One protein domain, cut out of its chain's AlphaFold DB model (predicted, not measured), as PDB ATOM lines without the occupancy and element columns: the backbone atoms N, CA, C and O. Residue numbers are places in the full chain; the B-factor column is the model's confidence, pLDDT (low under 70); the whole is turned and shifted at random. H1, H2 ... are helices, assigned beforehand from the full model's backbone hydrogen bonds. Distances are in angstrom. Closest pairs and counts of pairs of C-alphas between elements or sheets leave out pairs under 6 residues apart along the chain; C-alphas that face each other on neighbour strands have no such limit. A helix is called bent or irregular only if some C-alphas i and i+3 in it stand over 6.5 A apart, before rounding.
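What this domain is: This is residues 16 to 113 of the 265 residues of an uncharacterized protein of Arachis hypogaea (UniProt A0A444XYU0). The domain is a loose, open frame of four helices in which the long helix H2 makes most of the length and meets H3 with its last residues, 71 to 72, at a steep angle. H4 turns off from the end of H3 to make a corner, with residues 105 to 113 sticking out, while H1 runs beside H3 the opposite way and the long stretch of residues 28 to 45 leads from it to the far end of H2. The printed part has 98 residues with four named helices, in the order H1, H2, H3, H4, and no named strand; the class is all helix. The whole is loose, with a radius of gyration of the C-alphas of 17.3 A and spans of 49 by 35 by 26 A.

Where its parts are: H2, residues 46 to 72, measures 39.3 A from C-alpha 46 at (19.880, 31.692, -8.059) to C-alpha 72 at (-15.066, 43.229, -21.939). It is irregular, but only just: C-alphas 47 and 50 are 6.9 A apart. H3 is residues 84 to 96, 17.8 A; H4 is residues 98 to 112, 20.6 A, ending at C-alpha 112 (-11.739, 43.920, -41.859). H1 is residues 16 to 27, 16.7 A.

How they stand to each other: H2 touches H3 with residues 71 to 72 alone, at a steep tilt of 61 degrees; the closest C-alphas, of Val 71 and Glu 91, are 6.8 A apart. H3 and H4 touch only at the corner by their tight link, at a steep tilt of 63 degrees, closest at the C-alphas of Phe 94 and Phe 100, 6.7 A. H1 and H3 are close but not clearly touching, opposite ways at a shallow tilt of 10 degrees; the closest C-alphas, of Ile 23 and Ile 86, are 7.0 A apart. H2 and H4 are apart. In H1, H3 and H4 every O i to N i+4 pair is within hydrogen-bond range; in H2, 21 of 23 are.

The domain as a whole: The farthest C-alphas, of Ile 43 and Leu 113, are 52.8 A apart. The printed part has no cut; the links H1 to H2 and H2 to H3 are long. The mean pLDDT of the printed part is 71.5, and residues 16 to 44, 76 to 81 and 111 to 113 are under 70.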
ATOM      1  N   CYS A  16      -5.870  56.410 -21.172       51.88
ATOM      2  CA  CYS A  16      -6.555  55.141 -20.891       51.88
ATOM      3  C   CYS A  16      -5.647  54.098 -20.211       51.88
ATOM      4  O   CYS A  16      -6.070  53.393 -19.296       51.88
ATOM      5  N   ILE A  17      -4.384  53.992 -20.633       57.22
ATOM      6  CA  ILE A  17      -3.432  53.043 -20.037       57.22
ATOM      7  C   ILE A  17      -3.032  53.505 -18.639       57.22
ATOM      8  O   ILE A  17      -2.874  52.660 -17.761       57.22
ATOM      9  N   GLN A  18      -2.916  54.816 -18.424       59.34
ATOM     10  CA  GLN A  18      -2.628  55.378 -17.106       59.34
ATOM     11  C   GLN A  18      -3.797  55.164 -16.146       59.34
ATOM     12  O   GLN A  18      -3.588  54.617 -15.073       59.34
ATOM     13  N   GLU A  19      -5.037  55.425 -16.565       62.09
ATOM     14  CA  GLU A  19      -6.216  55.165 -15.736       62.09
ATOM     15  C   GLU A  19      -6.360  53.687 -15.363       62.09
ATOM     16  O   GLU A  19      -6.620  53.364 -14.205       62.09
ATOM     17  N   ILE A  20      -6.152  52.768 -16.312       60.41
ATOM     18  CA  ILE A  20      -6.156  51.328 -16.027       60.41
ATOM     19  C   ILE A  20      -4.995  50.970 -15.092       60.41
ATOM     20  O   ILE A  20      -5.185  50.191 -14.161       60.41
ATOM     21  N   SER A  21      -3.808  51.547 -15.301       64.19
ATOM     22  CA  SER A  21      -2.646  51.344 -14.433       64.19
ATOM     23  C   SER A  21      -2.918  51.830 -13.012       64.19
ATOM     24  O   SER A  21      -2.602  51.116 -12.071       64.19
ATOM     25  N   ASP A  22      -3.560  52.979 -12.839       66.94
ATOM     26  CA  ASP A  22      -3.843  53.576 -11.534       66.94
ATOM     27  C   ASP A  22      -4.983  52.856 -10.814       66.94
ATOM     28  O   ASP A  22      -4.899  52.603  -9.613       66.94
ATOM     29  N   ILE A  23      -6.001  52.405 -11.554       63.38
ATOM     30  CA  ILE A  23      -7.021  51.484 -11.044       63.38
ATOM     31  C   ILE A  23      -6.358  50.194 -10.548       63.38
ATOM     32  O   ILE A  23      -6.646  49.755  -9.437       63.38
ATOM     33  N   ILE A  24      -5.447  49.607 -11.328       61.44
ATOM     34  CA  ILE A  24      -4.705  48.399 -10.942       61.44
ATOM     35  C   ILE A  24      -3.809  48.675  -9.730       61.44
ATOM     36  O   ILE A  24      -3.836  47.895  -8.789       61.44
ATOM     37  N   LYS A  25      -3.059  49.783  -9.693       64.25
ATOM     38  CA  LYS A  25      -2.225  50.165  -8.540       64.25
ATOM     39  C   LYS A  25      -3.069  50.301  -7.268       64.25
ATOM     40  O   LYS A  25      -2.711  49.703  -6.262       64.25
ATOM     41  N   SER A  26      -4.243  50.937  -7.353       62.88
ATOM     42  CA  SER A  26      -5.194  51.076  -6.231       62.88
ATOM     43  C   SER A  26      -5.818  49.752  -5.754       62.88
ATOM     44  O   SER A  26      -6.404  49.672  -4.675       62.88
ATOM     45  N   MET A  27      -5.723  48.675  -6.545       54.25
ATOM     46  CA  MET A  27      -6.106  47.331  -6.087       54.25
ATOM     47  C   MET A  27      -5.079  46.729  -5.132       54.25
ATOM     48  O   MET A  27      -5.421  45.811  -4.384       54.25
ATOM     49  N   TYR A  28      -3.839  47.207  -5.179       55.88
ATOM     50  CA  TYR A  28      -2.675  46.525  -4.631       55.88
ATOM     51  C   TYR A  28      -1.865  47.398  -3.671       55.88
ATOM     52  O   TYR A  28      -0.670  47.166  -3.520       55.88
ATOM     53  N   ASP A  29      -2.514  48.329  -2.963       53.44
ATOM     54  CA  ASP A  29      -1.850  49.209  -1.990       53.44
ATOM     55  C   ASP A  29      -1.040  48.438  -0.923       53.44
ATOM     56  O   ASP A  29      -0.073  48.982  -0.390       53.44
ATOM     57  N   HIS A  30      -1.360  47.162  -0.639       53.22
ATOM     58  CA  HIS A  30      -0.707  46.405   0.443       53.22
ATOM     59  C   HIS A  30      -0.242  44.965   0.150       53.22
ATOM     60  O   HIS A  30       0.428  44.395   1.004       53.22
ATOM     61  N   LEU A  31      -0.534  44.330  -0.993       45.59
ATOM     62  CA  LEU A  31      -0.213  42.897  -1.169       45.59
ATOM     63  C   LEU A  31       0.061  42.509  -2.628       45.59
ATOM     64  O   LEU A  31      -0.715  41.801  -3.262       45.59
ATOM     65  N   TRP A  32       1.218  42.904  -3.139       48.25
ATOM     66  CA  TRP A  32       2.028  41.957  -3.898       48.25
ATOM     67  C   TRP A  32       3.437  42.041  -3.342       48.25
ATOM     68  O   TRP A  32       3.986  43.142  -3.277       48.25
ATOM     69  N   PRO A  33       4.064  40.909  -2.995       52.31
ATOM     70  CA  PRO A  33       5.500  40.901  -3.025       52.31
ATOM     71  C   PRO A  33       5.855  41.228  -4.477       52.31
ATOM     72  O   PRO A  33       5.502  40.480  -5.394       52.31
ATOM     73  N   THR A  34       6.514  42.358  -4.720       53.44
ATOM     74  CA  THR A  34       7.259  42.559  -5.968       53.44
ATOM     75  C   THR A  34       8.049  41.269  -6.237       53.44
ATOM     76  O   THR A  34       8.394  40.580  -5.282       53.44
ATOM     77  N   TYR A  35       8.351  40.878  -7.480       47.53
ATOM     78  CA  TYR A  35       9.107  39.629  -7.723       47.53
ATOM     79  C   TYR A  35      10.388  39.523  -6.856       47.53
ATOM     80  O   TYR A  35      10.800  38.430  -6.508       47.53
ATOM     81  N   THR A  36      10.947  40.653  -6.414       49.31
ATOM     82  CA  THR A  36      12.051  40.769  -5.447       49.31
ATOM     83  C   THR A  36      11.730  40.401  -3.987       49.31
ATOM     84  O   THR A  36      12.645  40.133  -3.222       49.31
ATOM     85  N   GLN A  37      10.463  40.364  -3.578       52.34
ATOM     86  CA  GLN A  37       9.993  40.008  -2.233       52.34
ATOM     87  C   GLN A  37       9.496  38.554  -2.119       52.34
ATOM     88  O   GLN A  37       9.381  38.034  -1.015       52.34
ATOM     89  N   ILE A  38       9.211  37.873  -3.236       50.94
ATOM     90  CA  ILE A  38       8.915  36.426  -3.244       50.94
ATOM     91  C   ILE A  38      10.128  35.582  -2.759       50.94
ATOM     92  O   ILE A  38       9.905  34.656  -1.975       50.94
ATOM     93  N   PRO A  39      11.394  35.933  -3.092       48.62
ATOM     94  CA  PRO A  39      12.599  35.292  -2.556       48.62
ATOM     95  C   PRO A  39      12.732  35.358  -1.032       48.62
ATOM     96  O   PRO A  39      13.444  34.553  -0.449       48.62
ATOM     97  N   LEU A  40      12.055  36.302  -0.362       48.31
ATOM     98  CA  LEU A  40      12.178  36.470   1.092       48.31
ATOM     99  C   LEU A  40      11.427  35.394   1.891       48.31
ATOM    100  O   LEU A  40      11.633  35.282   3.095       48.31
ATOM    101  N   LYS A  41      10.550  34.607   1.250       53.97
ATOM    102  CA  LYS A  41       9.786  33.525   1.903       53.97
ATOM    103  C   LYS A  41      10.077  32.126   1.367       53.97
ATOM    104  O   LYS A  41       9.709  31.157   2.021       53.97
ATOM    105  N   PHE A  42      10.713  32.016   0.206       50.94
ATOM    106  CA  PHE A  42      11.034  30.744  -0.430       50.94
ATOM    107  C   PHE A  42      12.472  30.807  -0.935       50.94
ATOM    108  O   PHE A  42      12.789  31.609  -1.809       50.94
ATOM    109  N   ILE A  43      13.336  29.977  -0.350       56.62
ATOM    110  CA  ILE A  43      14.732  29.840  -0.759       56.62
ATOM    111  C   ILE A  43      14.748  28.901  -1.968       56.62
ATOM    112  O   ILE A  43      14.325  27.752  -1.868       56.62
ATOM    113  N   TRP A  44      15.195  29.397  -3.116       65.12
ATOM    114  CA  TRP A  44      15.518  28.591  -4.291       65.12
ATOM    115  C   TRP A  44      16.845  29.083  -4.865       65.12
ATOM    116  O   TRP A  44      17.214  30.247  -4.671       65.12
ATOM    117  N   ASP A  45      17.555  28.218  -5.586       70.94
ATOM    118  CA  ASP A  45      18.872  28.567  -6.115       70.94
ATOM    119  C   ASP A  45      18.790  29.686  -7.153       70.94
ATOM    120  O   ASP A  45      17.831  29.790  -7.930       70.94
ATOM    121  N   ALA A  46      19.829  30.523  -7.189       74.50
ATOM    122  CA  ALA A  46      19.880  31.692  -8.059       74.50
ATOM    123  C   ALA A  46      19.735  31.339  -9.551       74.50
ATOM    124  O   ALA A  46      19.184  32.136 -10.312       74.50
ATOM    125  N   GLU A  47      20.139  30.131  -9.942       79.62
ATOM    126  CA  GLU A  47      19.991  29.575 -11.292       79.62
ATOM    127  C   GLU A  47      18.518  29.471 -11.729       79.62
ATOM    128  O   GLU A  47      18.165  29.753 -12.877       79.62
ATOM    129  N   HIS A  48      17.614  29.169 -10.793       77.25
ATOM    130  CA  HIS A  48      16.192  28.970 -11.073       77.25
ATOM    131  C   HIS A  48      15.388  30.279 -11.099       77.25
ATOM    132  O   HIS A  48      14.267  30.298 -11.625       77.25
ATOM    133  N   ASN A  49      15.948  31.390 -10.601       77.50
ATOM    134  CA  ASN A  49      15.280  32.696 -10.549       77.50
ATOM    135  C   ASN A  49      14.704  33.092 -11.909       77.50
ATOM    136  O   ASN A  49      13.509  33.374 -12.039       77.50
ATOM    137  N   LEU A  50      15.546  33.089 -12.943       78.25
ATOM    138  CA  LEU A  50      15.163  33.580 -14.261       78.25
ATOM    139  C   LEU A  50      14.031  32.744 -14.872       78.25
ATOM    140  O   LEU A  50      13.094  33.296 -15.454       78.25
ATOM    141  N   MET A  51      14.088  31.420 -14.714       82.56
ATOM    142  CA  MET A  51      13.049  30.511 -15.198       82.56
ATOM    143  C   MET A  51      11.728  30.729 -14.452       82.56
ATOM    144  O   MET A  51      10.682  30.905 -15.084       82.56
ATOM    145  N   ILE A  52      11.772  30.783 -13.120       77.88
ATOM    146  CA  ILE A  52      10.597  31.020 -12.274       77.88
ATOM    147  C   ILE A  52       9.970  32.378 -12.606       77.88
ATOM    148  O   ILE A  52       8.753  32.466 -12.779       77.88
ATOM    149  N   SER A  53      10.789  33.418 -12.786       78.12
ATOM    150  CA  SER A  53      10.353  34.750 -13.209       78.12
ATOM    151  C   SER A  53       9.600  34.696 -14.539       78.12
ATOM    152  O   SER A  53       8.468  35.175 -14.636       78.12
ATOM    153  N   LYS A  54      10.172  34.040 -15.558       79.94
ATOM    154  CA  LYS A  54       9.536  33.880 -16.875       79.94
ATOM    155  C   LYS A  54       8.194  33.154 -16.776       79.94
ATOM    156  O   LYS A  54       7.211  33.619 -17.354       79.94
ATOM    157  N   ILE A  55       8.125  32.055 -16.021       82.06
ATOM    158  CA  ILE A  55       6.886  31.286 -15.815       82.06
ATOM    159  C   ILE A  55       5.835  32.145 -15.111       82.06
ATOM    160  O   ILE A  55       4.682  32.197 -15.544       82.06
ATOM    161  N   TYR A  56       6.232  32.830 -14.042       79.81
ATOM    162  CA  TYR A  56       5.358  33.693 -13.266       79.81
ATOM    163  C   TYR A  56       4.794  34.829 -14.124       79.81
ATOM    164  O   TYR A  56       3.575  35.007 -14.192       79.81
ATOM    165  N   HIS A  57       5.651  35.556 -14.842       77.19
ATOM    166  CA  HIS A  57       5.231  36.645 -15.718       77.19
ATOM    167  C   HIS A  57       4.331  36.151 -16.849       77.19
ATOM    168  O   HIS A  57       3.284  36.748 -17.092       77.19
ATOM    169  N   HIS A  58       4.671  35.030 -17.491       79.81
ATOM    170  CA  HIS A  58       3.842  34.435 -18.535       79.81
ATOM    171  C   HIS A  58       2.443  34.070 -18.016       79.81
ATOM    172  O   HIS A  58       1.433  34.451 -18.612       79.81
ATOM    173  N   ARG A  59       2.369  33.368 -16.878       78.81
ATOM    174  CA  ARG A  59       1.095  32.981 -16.252       78.81
ATOM    175  C   ARG A  59       0.283  34.204 -15.827       78.81
ATOM    176  O   ARG A  59      -0.927  34.224 -16.045       78.81
ATOM    177  N   THR A  60       0.941  35.221 -15.275       75.25
ATOM    178  CA  THR A  60       0.308  36.477 -14.850       75.25
ATOM    179  C   THR A  60      -0.263  37.236 -16.044       75.25
ATOM    180  O   THR A  60      -1.434  37.603 -16.024       75.25
ATOM    181  N   ALA A  61       0.507  37.388 -17.125       77.62
ATOM    182  CA  ALA A  61       0.054  38.040 -18.351       77.62
ATOM    183  C   ALA A  61      -1.126  37.295 -18.994       77.62
ATOM    184  O   ALA A  61      -2.129  37.914 -19.345       77.62
ATOM    185  N   LYS A  62      -1.050  35.960 -19.088       83.62
ATOM    186  CA  LYS A  62      -2.125  35.129 -19.650       83.62
ATOM    187  C   LYS A  62      -3.411  35.228 -18.828       83.62
ATOM    188  O   LYS A  62      -4.490  35.388 -19.396       83.62
ATOM    189  N   ARG A  63      -3.307  35.179 -17.493       78.75
ATOM    190  CA  ARG A  63      -4.453  35.396 -16.594       78.75
ATOM    191  C   ARG A  63      -5.023  36.801 -16.754       78.75
ATOM    192  O   ARG A  63      -6.231  36.934 -16.900       78.75
ATOM    193  N   PHE A  64      -4.178  37.830 -16.792       78.31
ATOM    194  CA  PHE A  64      -4.614  39.213 -16.985       78.31
ATOM    195  C   PHE A  64      -5.356  39.415 -18.307       78.31
ATOM    196  O   PHE A  64      -6.447  39.980 -18.325       78.31
ATOM    197  N   GLN A  65      -4.829  38.873 -19.404       81.94
ATOM    198  CA  GLN A  65      -5.486  38.918 -20.707       81.94
ATOM    199  C   GLN A  65      -6.867  38.252 -20.679       81.94
ATOM    200  O   GLN A  65      -7.829  38.803 -21.221       81.94
ATOM    201  N   GLN A  66      -6.975  37.085 -20.040       81.31
ATOM    202  CA  GLN A  66      -8.247  36.384 -19.887       81.31
ATOM    203  C   GLN A  66      -9.247  37.224 -19.078       81.31
ATOM    204  O   GLN A  66     -10.365  37.437 -19.537       81.31
ATOM    205  N   MET A  67      -8.814  37.794 -17.949       78.88
ATOM    206  CA  MET A  67      -9.650  38.666 -17.117       78.88
ATOM    207  C   MET A  67     -10.183  39.870 -17.899       78.88
ATOM    208  O   MET A  67     -11.384  40.127 -17.888       78.88
ATOM    209  N   MET A  68      -9.314  40.580 -18.623       80.56
ATOM    210  CA  MET A  68      -9.721  41.737 -19.424       80.56
ATOM    211  C   MET A  68     -10.726  41.342 -20.513       80.56
ATOM    212  O   MET A  68     -11.703  42.053 -20.739       80.56
ATOM    213  N   SER A  69     -10.529  40.183 -21.148       81.88
ATOM    214  CA  SER A  69     -11.465  39.617 -22.128       81.88
ATOM    215  C   SER A  69     -12.838  39.329 -21.518       81.88
ATOM    216  O   SER A  69     -13.858  39.646 -22.128       81.88
ATOM    217  N   ASP A  70     -12.884  38.759 -20.315       80.44
ATOM    218  CA  ASP A  70     -14.136  38.417 -19.643       80.44
ATOM    219  C   ASP A  70     -14.895  39.661 -19.154       80.44
ATOM    220  O   ASP A  70     -16.115  39.718 -19.330       80.44
ATOM    221  N   VAL A  71     -14.193  40.683 -18.641       77.19
ATOM    222  CA  VAL A  71     -14.780  41.997 -18.305       77.19
ATOM    223  C   VAL A  71     -15.344  42.669 -19.558       77.19
ATOM    224  O   VAL A  71     -16.493  43.096 -19.558       77.19
ATOM    225  N   CYS A  72     -14.593  42.676 -20.664       75.56
ATOM    226  CA  CYS A  72     -15.066  43.229 -21.939       75.56
ATOM    227  C   CYS A  72     -16.291  42.488 -22.506       75.56
ATOM    228  O   CYS A  72     -17.023  43.045 -23.318       75.56
ATOM    229  N   LYS A  73     -16.501  41.225 -22.118       80.56
ATOM    230  CA  LYS A  73     -17.640  40.390 -22.532       80.56
ATOM    231  C   LYS A  73     -18.768  40.352 -21.495       80.56
ATOM    232  O   LYS A  73     -19.706  39.583 -21.681       80.56
ATOM    233  N   GLY A  74     -18.668  41.114 -20.402       73.69
ATOM    234  CA  GLY A  74     -19.685  41.159 -19.346       73.69
ATOM    235  C   GLY A  74     -19.898  39.823 -18.624       73.69
ATOM    236  O   GLY A  74     -20.996  39.531 -18.155       73.69
ATOM    237  N   ARG A  75     -18.877  38.958 -18.557       77.31
ATOM    238  CA  ARG A  75     -19.011  37.636 -17.931       77.31
ATOM    239  C   ARG A  75     -18.951  37.750 -16.403       77.31
ATOM    240  O   ARG A  75     -18.036  38.331 -15.827       77.31
ATOM    241  N   ASN A  76     -19.924  37.137 -15.728       64.56
ATOM    242  CA  ASN A  76     -20.171  37.350 -14.295       64.56
ATOM    243  C   ASN A  76     -19.426  36.410 -13.336       64.56
ATOM    244  O   ASN A  76     -19.536  36.583 -12.122       64.56
ATOM    245  N   HIS A  77     -18.622  35.472 -13.839       67.00
ATOM    246  CA  HIS A  77     -17.868  34.539 -12.993       67.00
ATOM    247  C   HIS A  77     -16.684  35.194 -12.247       67.00
ATOM    248  O   HIS A  77     -16.085  34.570 -11.380       67.00
ATOM    249  N   LEU A  78     -16.371  36.470 -12.515       62.19
ATOM    250  CA  LEU A  78     -15.280  37.222 -11.868       62.19
ATOM    251  C   LEU A  78     -15.586  37.754 -10.452       62.19
ATOM    252  O   LEU A  78     -14.802  38.535  -9.913       62.19
ATOM    253  N   ARG A  79     -16.711  37.373  -9.831       55.91
ATOM    254  CA  ARG A  79     -17.221  38.035  -8.614       55.91
ATOM    255  C   ARG A  79     -16.276  37.952  -7.396       55.91
ATOM    256  O   ARG A  79     -16.395  38.795  -6.517       55.91
ATOM    257  N   SER A  80     -15.330  37.009  -7.349       60.91
ATOM    258  CA  SER A  80     -14.458  36.797  -6.180       60.91
ATOM    259  C   SER A  80     -13.084  37.481  -6.225       60.91
ATOM    260  O   SER A  80     -12.452  37.581  -5.180       60.91
ATOM    261  N   TRP A  81     -12.594  37.947  -7.382       65.06
ATOM    262  CA  TRP A  81     -11.171  38.334  -7.528       65.06
ATOM    263  C   TRP A  81     -10.918  39.806  -7.871       65.06
ATOM    264  O   TRP A  81      -9.787  40.273  -7.748       65.06
ATOM    265  N   ILE A  82     -11.944  40.558  -8.275       70.75
ATOM    266  CA  ILE A  82     -11.851  42.001  -8.526       70.75
ATOM    267  C   ILE A  82     -12.829  42.734  -7.612       70.75
ATOM    268  O   ILE A  82     -13.990  42.341  -7.486       70.75
ATOM    269  N   ARG A  83     -12.368  43.806  -6.958       75.50
ATOM    270  CA  ARG A  83     -13.244  44.638  -6.125       75.50
ATOM    271  C   ARG A  83     -14.405  45.137  -6.982       75.50
ATOM    272  O   ARG A  83     -14.193  45.673  -8.072       75.50
ATOM    273  N   LEU A  84     -15.628  44.990  -6.478       77.81
ATOM    274  CA  LEU A  84     -16.845  45.298  -7.233       77.81
ATOM    275  C   LEU A  84     -16.857  46.737  -7.778       77.81
ATOM    276  O   LEU A  84     -17.282  46.957  -8.909       77.81
ATOM    277  N   ALA A  85     -16.339  47.701  -7.013       77.75
ATOM    278  CA  ALA A  85     -16.222  49.100  -7.434       77.75
ATOM    279  C   ALA A  85     -15.349  49.274  -8.691       77.75
ATOM    280  O   ALA A  85     -15.682  50.036  -9.595       77.75
ATOM    281  N   ILE A  86     -14.260  48.515  -8.782       74.81
ATOM    282  CA  ILE A  86     -13.310  48.588  -9.892       74.81
ATOM    283  C   ILE A  86     -13.861  47.891 -11.123       74.81
ATOM    284  O   ILE A  86     -13.769  48.431 -12.222       74.81
ATOM    285  N   LYS A  87     -14.501  46.734 -10.928       79.81
ATOM    286  CA  LYS A  87     -15.252  46.075 -11.996       79.81
ATOM    287  C   LYS A  87     -16.248  47.050 -12.629       79.81
ATOM    288  O   LYS A  87     -16.208  47.236 -13.839       79.81
ATOM    289  N   LYS A  88     -17.054  47.735 -11.808       83.06
ATOM    290  CA  LYS A  88     -18.007  48.748 -12.281       83.06
ATOM    291  C   LYS A  88     -17.320  49.891 -13.033       83.06
ATOM    292  O   LYS A  88     -17.809  50.289 -14.085       83.06
ATOM    293  N   LYS A  89     -16.186  50.401 -12.536       83.94
ATOM    294  CA  LYS A  89     -15.428  51.470 -13.212       83.94
ATOM    295  C   LYS A  89     -14.914  51.026 -14.587       83.94
ATOM    296  O   LYS A  89     -15.071  51.762 -15.553       83.94
ATOM    297  N   LEU A  90     -14.370  49.812 -14.693       82.06
ATOM    298  CA  LEU A  90     -13.911  49.236 -15.963       82.06
ATOM    299  C   LEU A  90     -15.063  48.988 -16.942       82.06
ATOM    300  O   LEU A  90     -14.952  49.332 -18.112       82.06
ATOM    301  N   GLU A  91     -16.177  48.425 -16.473       83.38
ATOM    302  CA  GLU A  91     -17.379  48.224 -17.294       83.38
ATOM    303  C   GLU A  91     -17.927  49.556 -17.817       83.38
ATOM    304  O   GLU A  91     -18.243  49.670 -19.001       83.38
ATOM    305  N   THR A  92     -17.972  50.576 -16.957       86.62
ATOM    306  CA  THR A  92     -18.384  51.938 -17.322       86.62
ATOM    307  C   THR A  92     -17.453  52.512 -18.383       86.62
ATOM    308  O   THR A  92     -17.930  52.975 -19.412       86.62
ATOM    309  N   TYR A  93     -16.136  52.408 -18.190       84.38
ATOM    310  CA  TYR A  93     -15.140  52.847 -19.166       84.38
ATOM    311  C   TYR A  93     -15.329  52.142 -20.521       84.38
ATOM    312  O   TYR A  93     -15.523  52.801 -21.534       84.38
ATOM    313  N   PHE A  94     -15.394  50.808 -20.564       82.19
ATOM    314  CA  PHE A  94     -15.547  50.082 -21.834       82.19
ATOM    315  C   PHE A  94     -16.876  50.347 -22.557       82.19
ATOM    316  O   PHE A  94     -16.950  50.160 -23.775       82.19
ATOM    317  N   THR A  95     -17.912  50.762 -21.824       84.44
ATOM    318  CA  THR A  95     -19.264  50.979 -22.360       84.44
ATOM    319  C   THR A  95     -19.547  52.441 -22.700       84.44
ATOM    320  O   THR A  95     -20.280  52.701 -23.653       84.44
ATOM    321  N   LEU A  96     -18.995  53.396 -21.949       86.94
ATOM    322  CA  LEU A  96     -19.292  54.827 -22.077       86.94
ATOM    323  C   LEU A  96     -18.132  55.648 -22.653       86.94
ATOM    324  O   LEU A  96     -18.390  56.717 -23.192       86.94
ATOM    325  N   ASP A  97     -16.882  55.178 -22.583       88.25
ATOM    326  CA  ASP A  97     -15.745  55.925 -23.132       88.25
ATOM    327  C   ASP A  97     -15.768  55.910 -24.669       88.25
ATOM    328  O   ASP A  97     -15.498  54.898 -25.325       88.25
ATOM    329  N   GLU A  98     -16.084  57.060 -25.263       87.12
ATOM    330  CA  GLU A  98     -16.159  57.220 -26.717       87.12
ATOM    331  C   GLU A  98     -14.786  57.068 -27.388       87.12
ATOM    332  O   GLU A  98     -14.681  56.512 -28.487       87.12
ATOM    333  N   GLY A  99     -13.702  57.465 -26.709       87.75
ATOM    334  CA  GLY A  99     -12.336  57.278 -27.203       87.75
ATOM    335  C   GLY A  99     -11.986  55.799 -27.386       87.75
ATOM    336  O   GLY A  99     -11.419  55.401 -28.413       87.75
ATOM    337  N   PHE A 100     -12.369  54.961 -26.424       81.00
ATOM    338  CA  PHE A 100     -12.232  53.513 -26.495       81.00
ATOM    339  C   PHE A 100     -13.086  52.907 -27.607       81.00
ATOM    340  O   PHE A 100     -12.563  52.122 -28.406       81.00
ATOM    341  N   LYS A 101     -14.370  53.281 -27.713       85.94
ATOM    342  CA  LYS A 101     -15.259  52.798 -28.785       85.94
ATOM    343  C   LYS A 101     -14.703  53.123 -30.163       85.94
ATOM    344  O   LYS A 101     -14.592  52.223 -30.996       85.94
ATOM    345  N   TYR A 102     -14.285  54.369 -30.384       87.00
ATOM    346  CA  TYR A 102     -13.694  54.806 -31.643       87.00
ATOM    347  C   TYR A 102     -12.442  53.993 -31.995       87.00
ATOM    348  O   TYR A 102     -12.344  53.445 -33.094       87.00
ATOM    349  N   ARG A 103     -11.504  53.823 -31.049       83.19
ATOM    350  CA  ARG A 103     -10.299  52.998 -31.258       83.19
ATOM    351  C   ARG A 103     -10.646  51.540 -31.544       83.19
ATOM    352  O   ARG A 103     -10.038  50.930 -32.422       83.19
ATOM    353  N   ARG A 104     -11.617  50.973 -30.825       82.88
ATOM    354  CA  ARG A 104     -12.082  49.597 -31.028       82.88
ATOM    355  C   ARG A 104     -12.663  49.421 -32.427       82.88
ATOM    356  O   ARG A 104     -12.242  48.501 -33.124       82.88
ATOM    357  N   LEU A 105     -13.567  50.301 -32.854       84.38
ATOM    358  CA  LEU A 105     -14.160  50.281 -34.193       84.38
ATOM    359  C   LEU A 105     -13.100  50.463 -35.276       84.38
ATOM    360  O   LEU A 105     -13.074  49.689 -36.226       84.38
ATOM    361  N   LYS A 106     -12.163  51.399 -35.093       82.88
ATOM    362  CA  LYS A 106     -11.036  51.600 -36.007       82.88
ATOM    363  C   LYS A 106     -10.163  50.352 -36.119       82.88
ATOM    364  O   LYS A 106      -9.801  49.964 -37.220       82.88
ATOM    365  N   ASN A 107      -9.866  49.678 -35.011       76.75
ATOM    366  CA  ASN A 107      -9.097  48.432 -35.025       76.75
ATOM    367  C   ASN A 107      -9.860  47.275 -35.688       76.75
ATOM    368  O   ASN A 107      -9.250  46.469 -36.387       76.75
ATOM    369  N   VAL A 108     -11.179  47.187 -35.489       82.38
ATOM    370  CA  VAL A 108     -12.039  46.202 -36.166       82.38
ATOM    371  C   VAL A 108     -12.090  46.479 -37.666       82.38
ATOM    372  O   VAL A 108     -11.843  45.565 -38.447       82.38
ATOM    373  N   ALA A 109     -12.321  47.728 -38.067       78.50
ATOM    374  CA  ALA A 109     -12.307  48.152 -39.460       78.50
ATOM    375  C   ALA A 109     -10.942  47.877 -40.097       78.50
ATOM    376  O   ALA A 109     -10.883  47.232 -41.134       78.50
ATOM    377  N   ASN A 110      -9.844  48.243 -39.430       75.19
ATOM    378  CA  ASN A 110      -8.489  47.947 -39.892       75.19
ATOM    379  C   ASN A 110      -8.275  46.448 -40.115       75.19
ATOM    380  O   ASN A 110      -7.664  46.092 -41.107       75.19
ATOM    381  N   ARG A 111      -8.800  45.570 -39.251       67.44
ATOM    382  CA  ARG A 111      -8.741  44.109 -39.456       67.44
ATOM    383  C   ARG A 111      -9.648  43.609 -40.583       67.44
ATOM    384  O   ARG A 111      -9.333  42.596 -41.195       67.44
ATOM    385  N   ALA A 112     -10.780  44.269 -40.812       68.75
ATOM    386  CA  ALA A 112     -11.739  43.920 -41.859       68.75
ATOM    387  C   ALA A 112     -11.333  44.454 -43.244       68.75
ATOM    388  O   ALA A 112     -11.789  43.930 -44.258       68.75
ATOM    389  N   LEU A 113     -10.470  45.475 -43.308       66.69
ATOM    390  CA  LEU A 113      -9.908  45.956 -44.564       66.69
ATOM    391  C   LEU A 113      -9.143  44.817 -45.248       66.69
ATOM    392  O   LEU A 113      -8.178  44.287 -44.693       66.69
TER     393      LEU A 113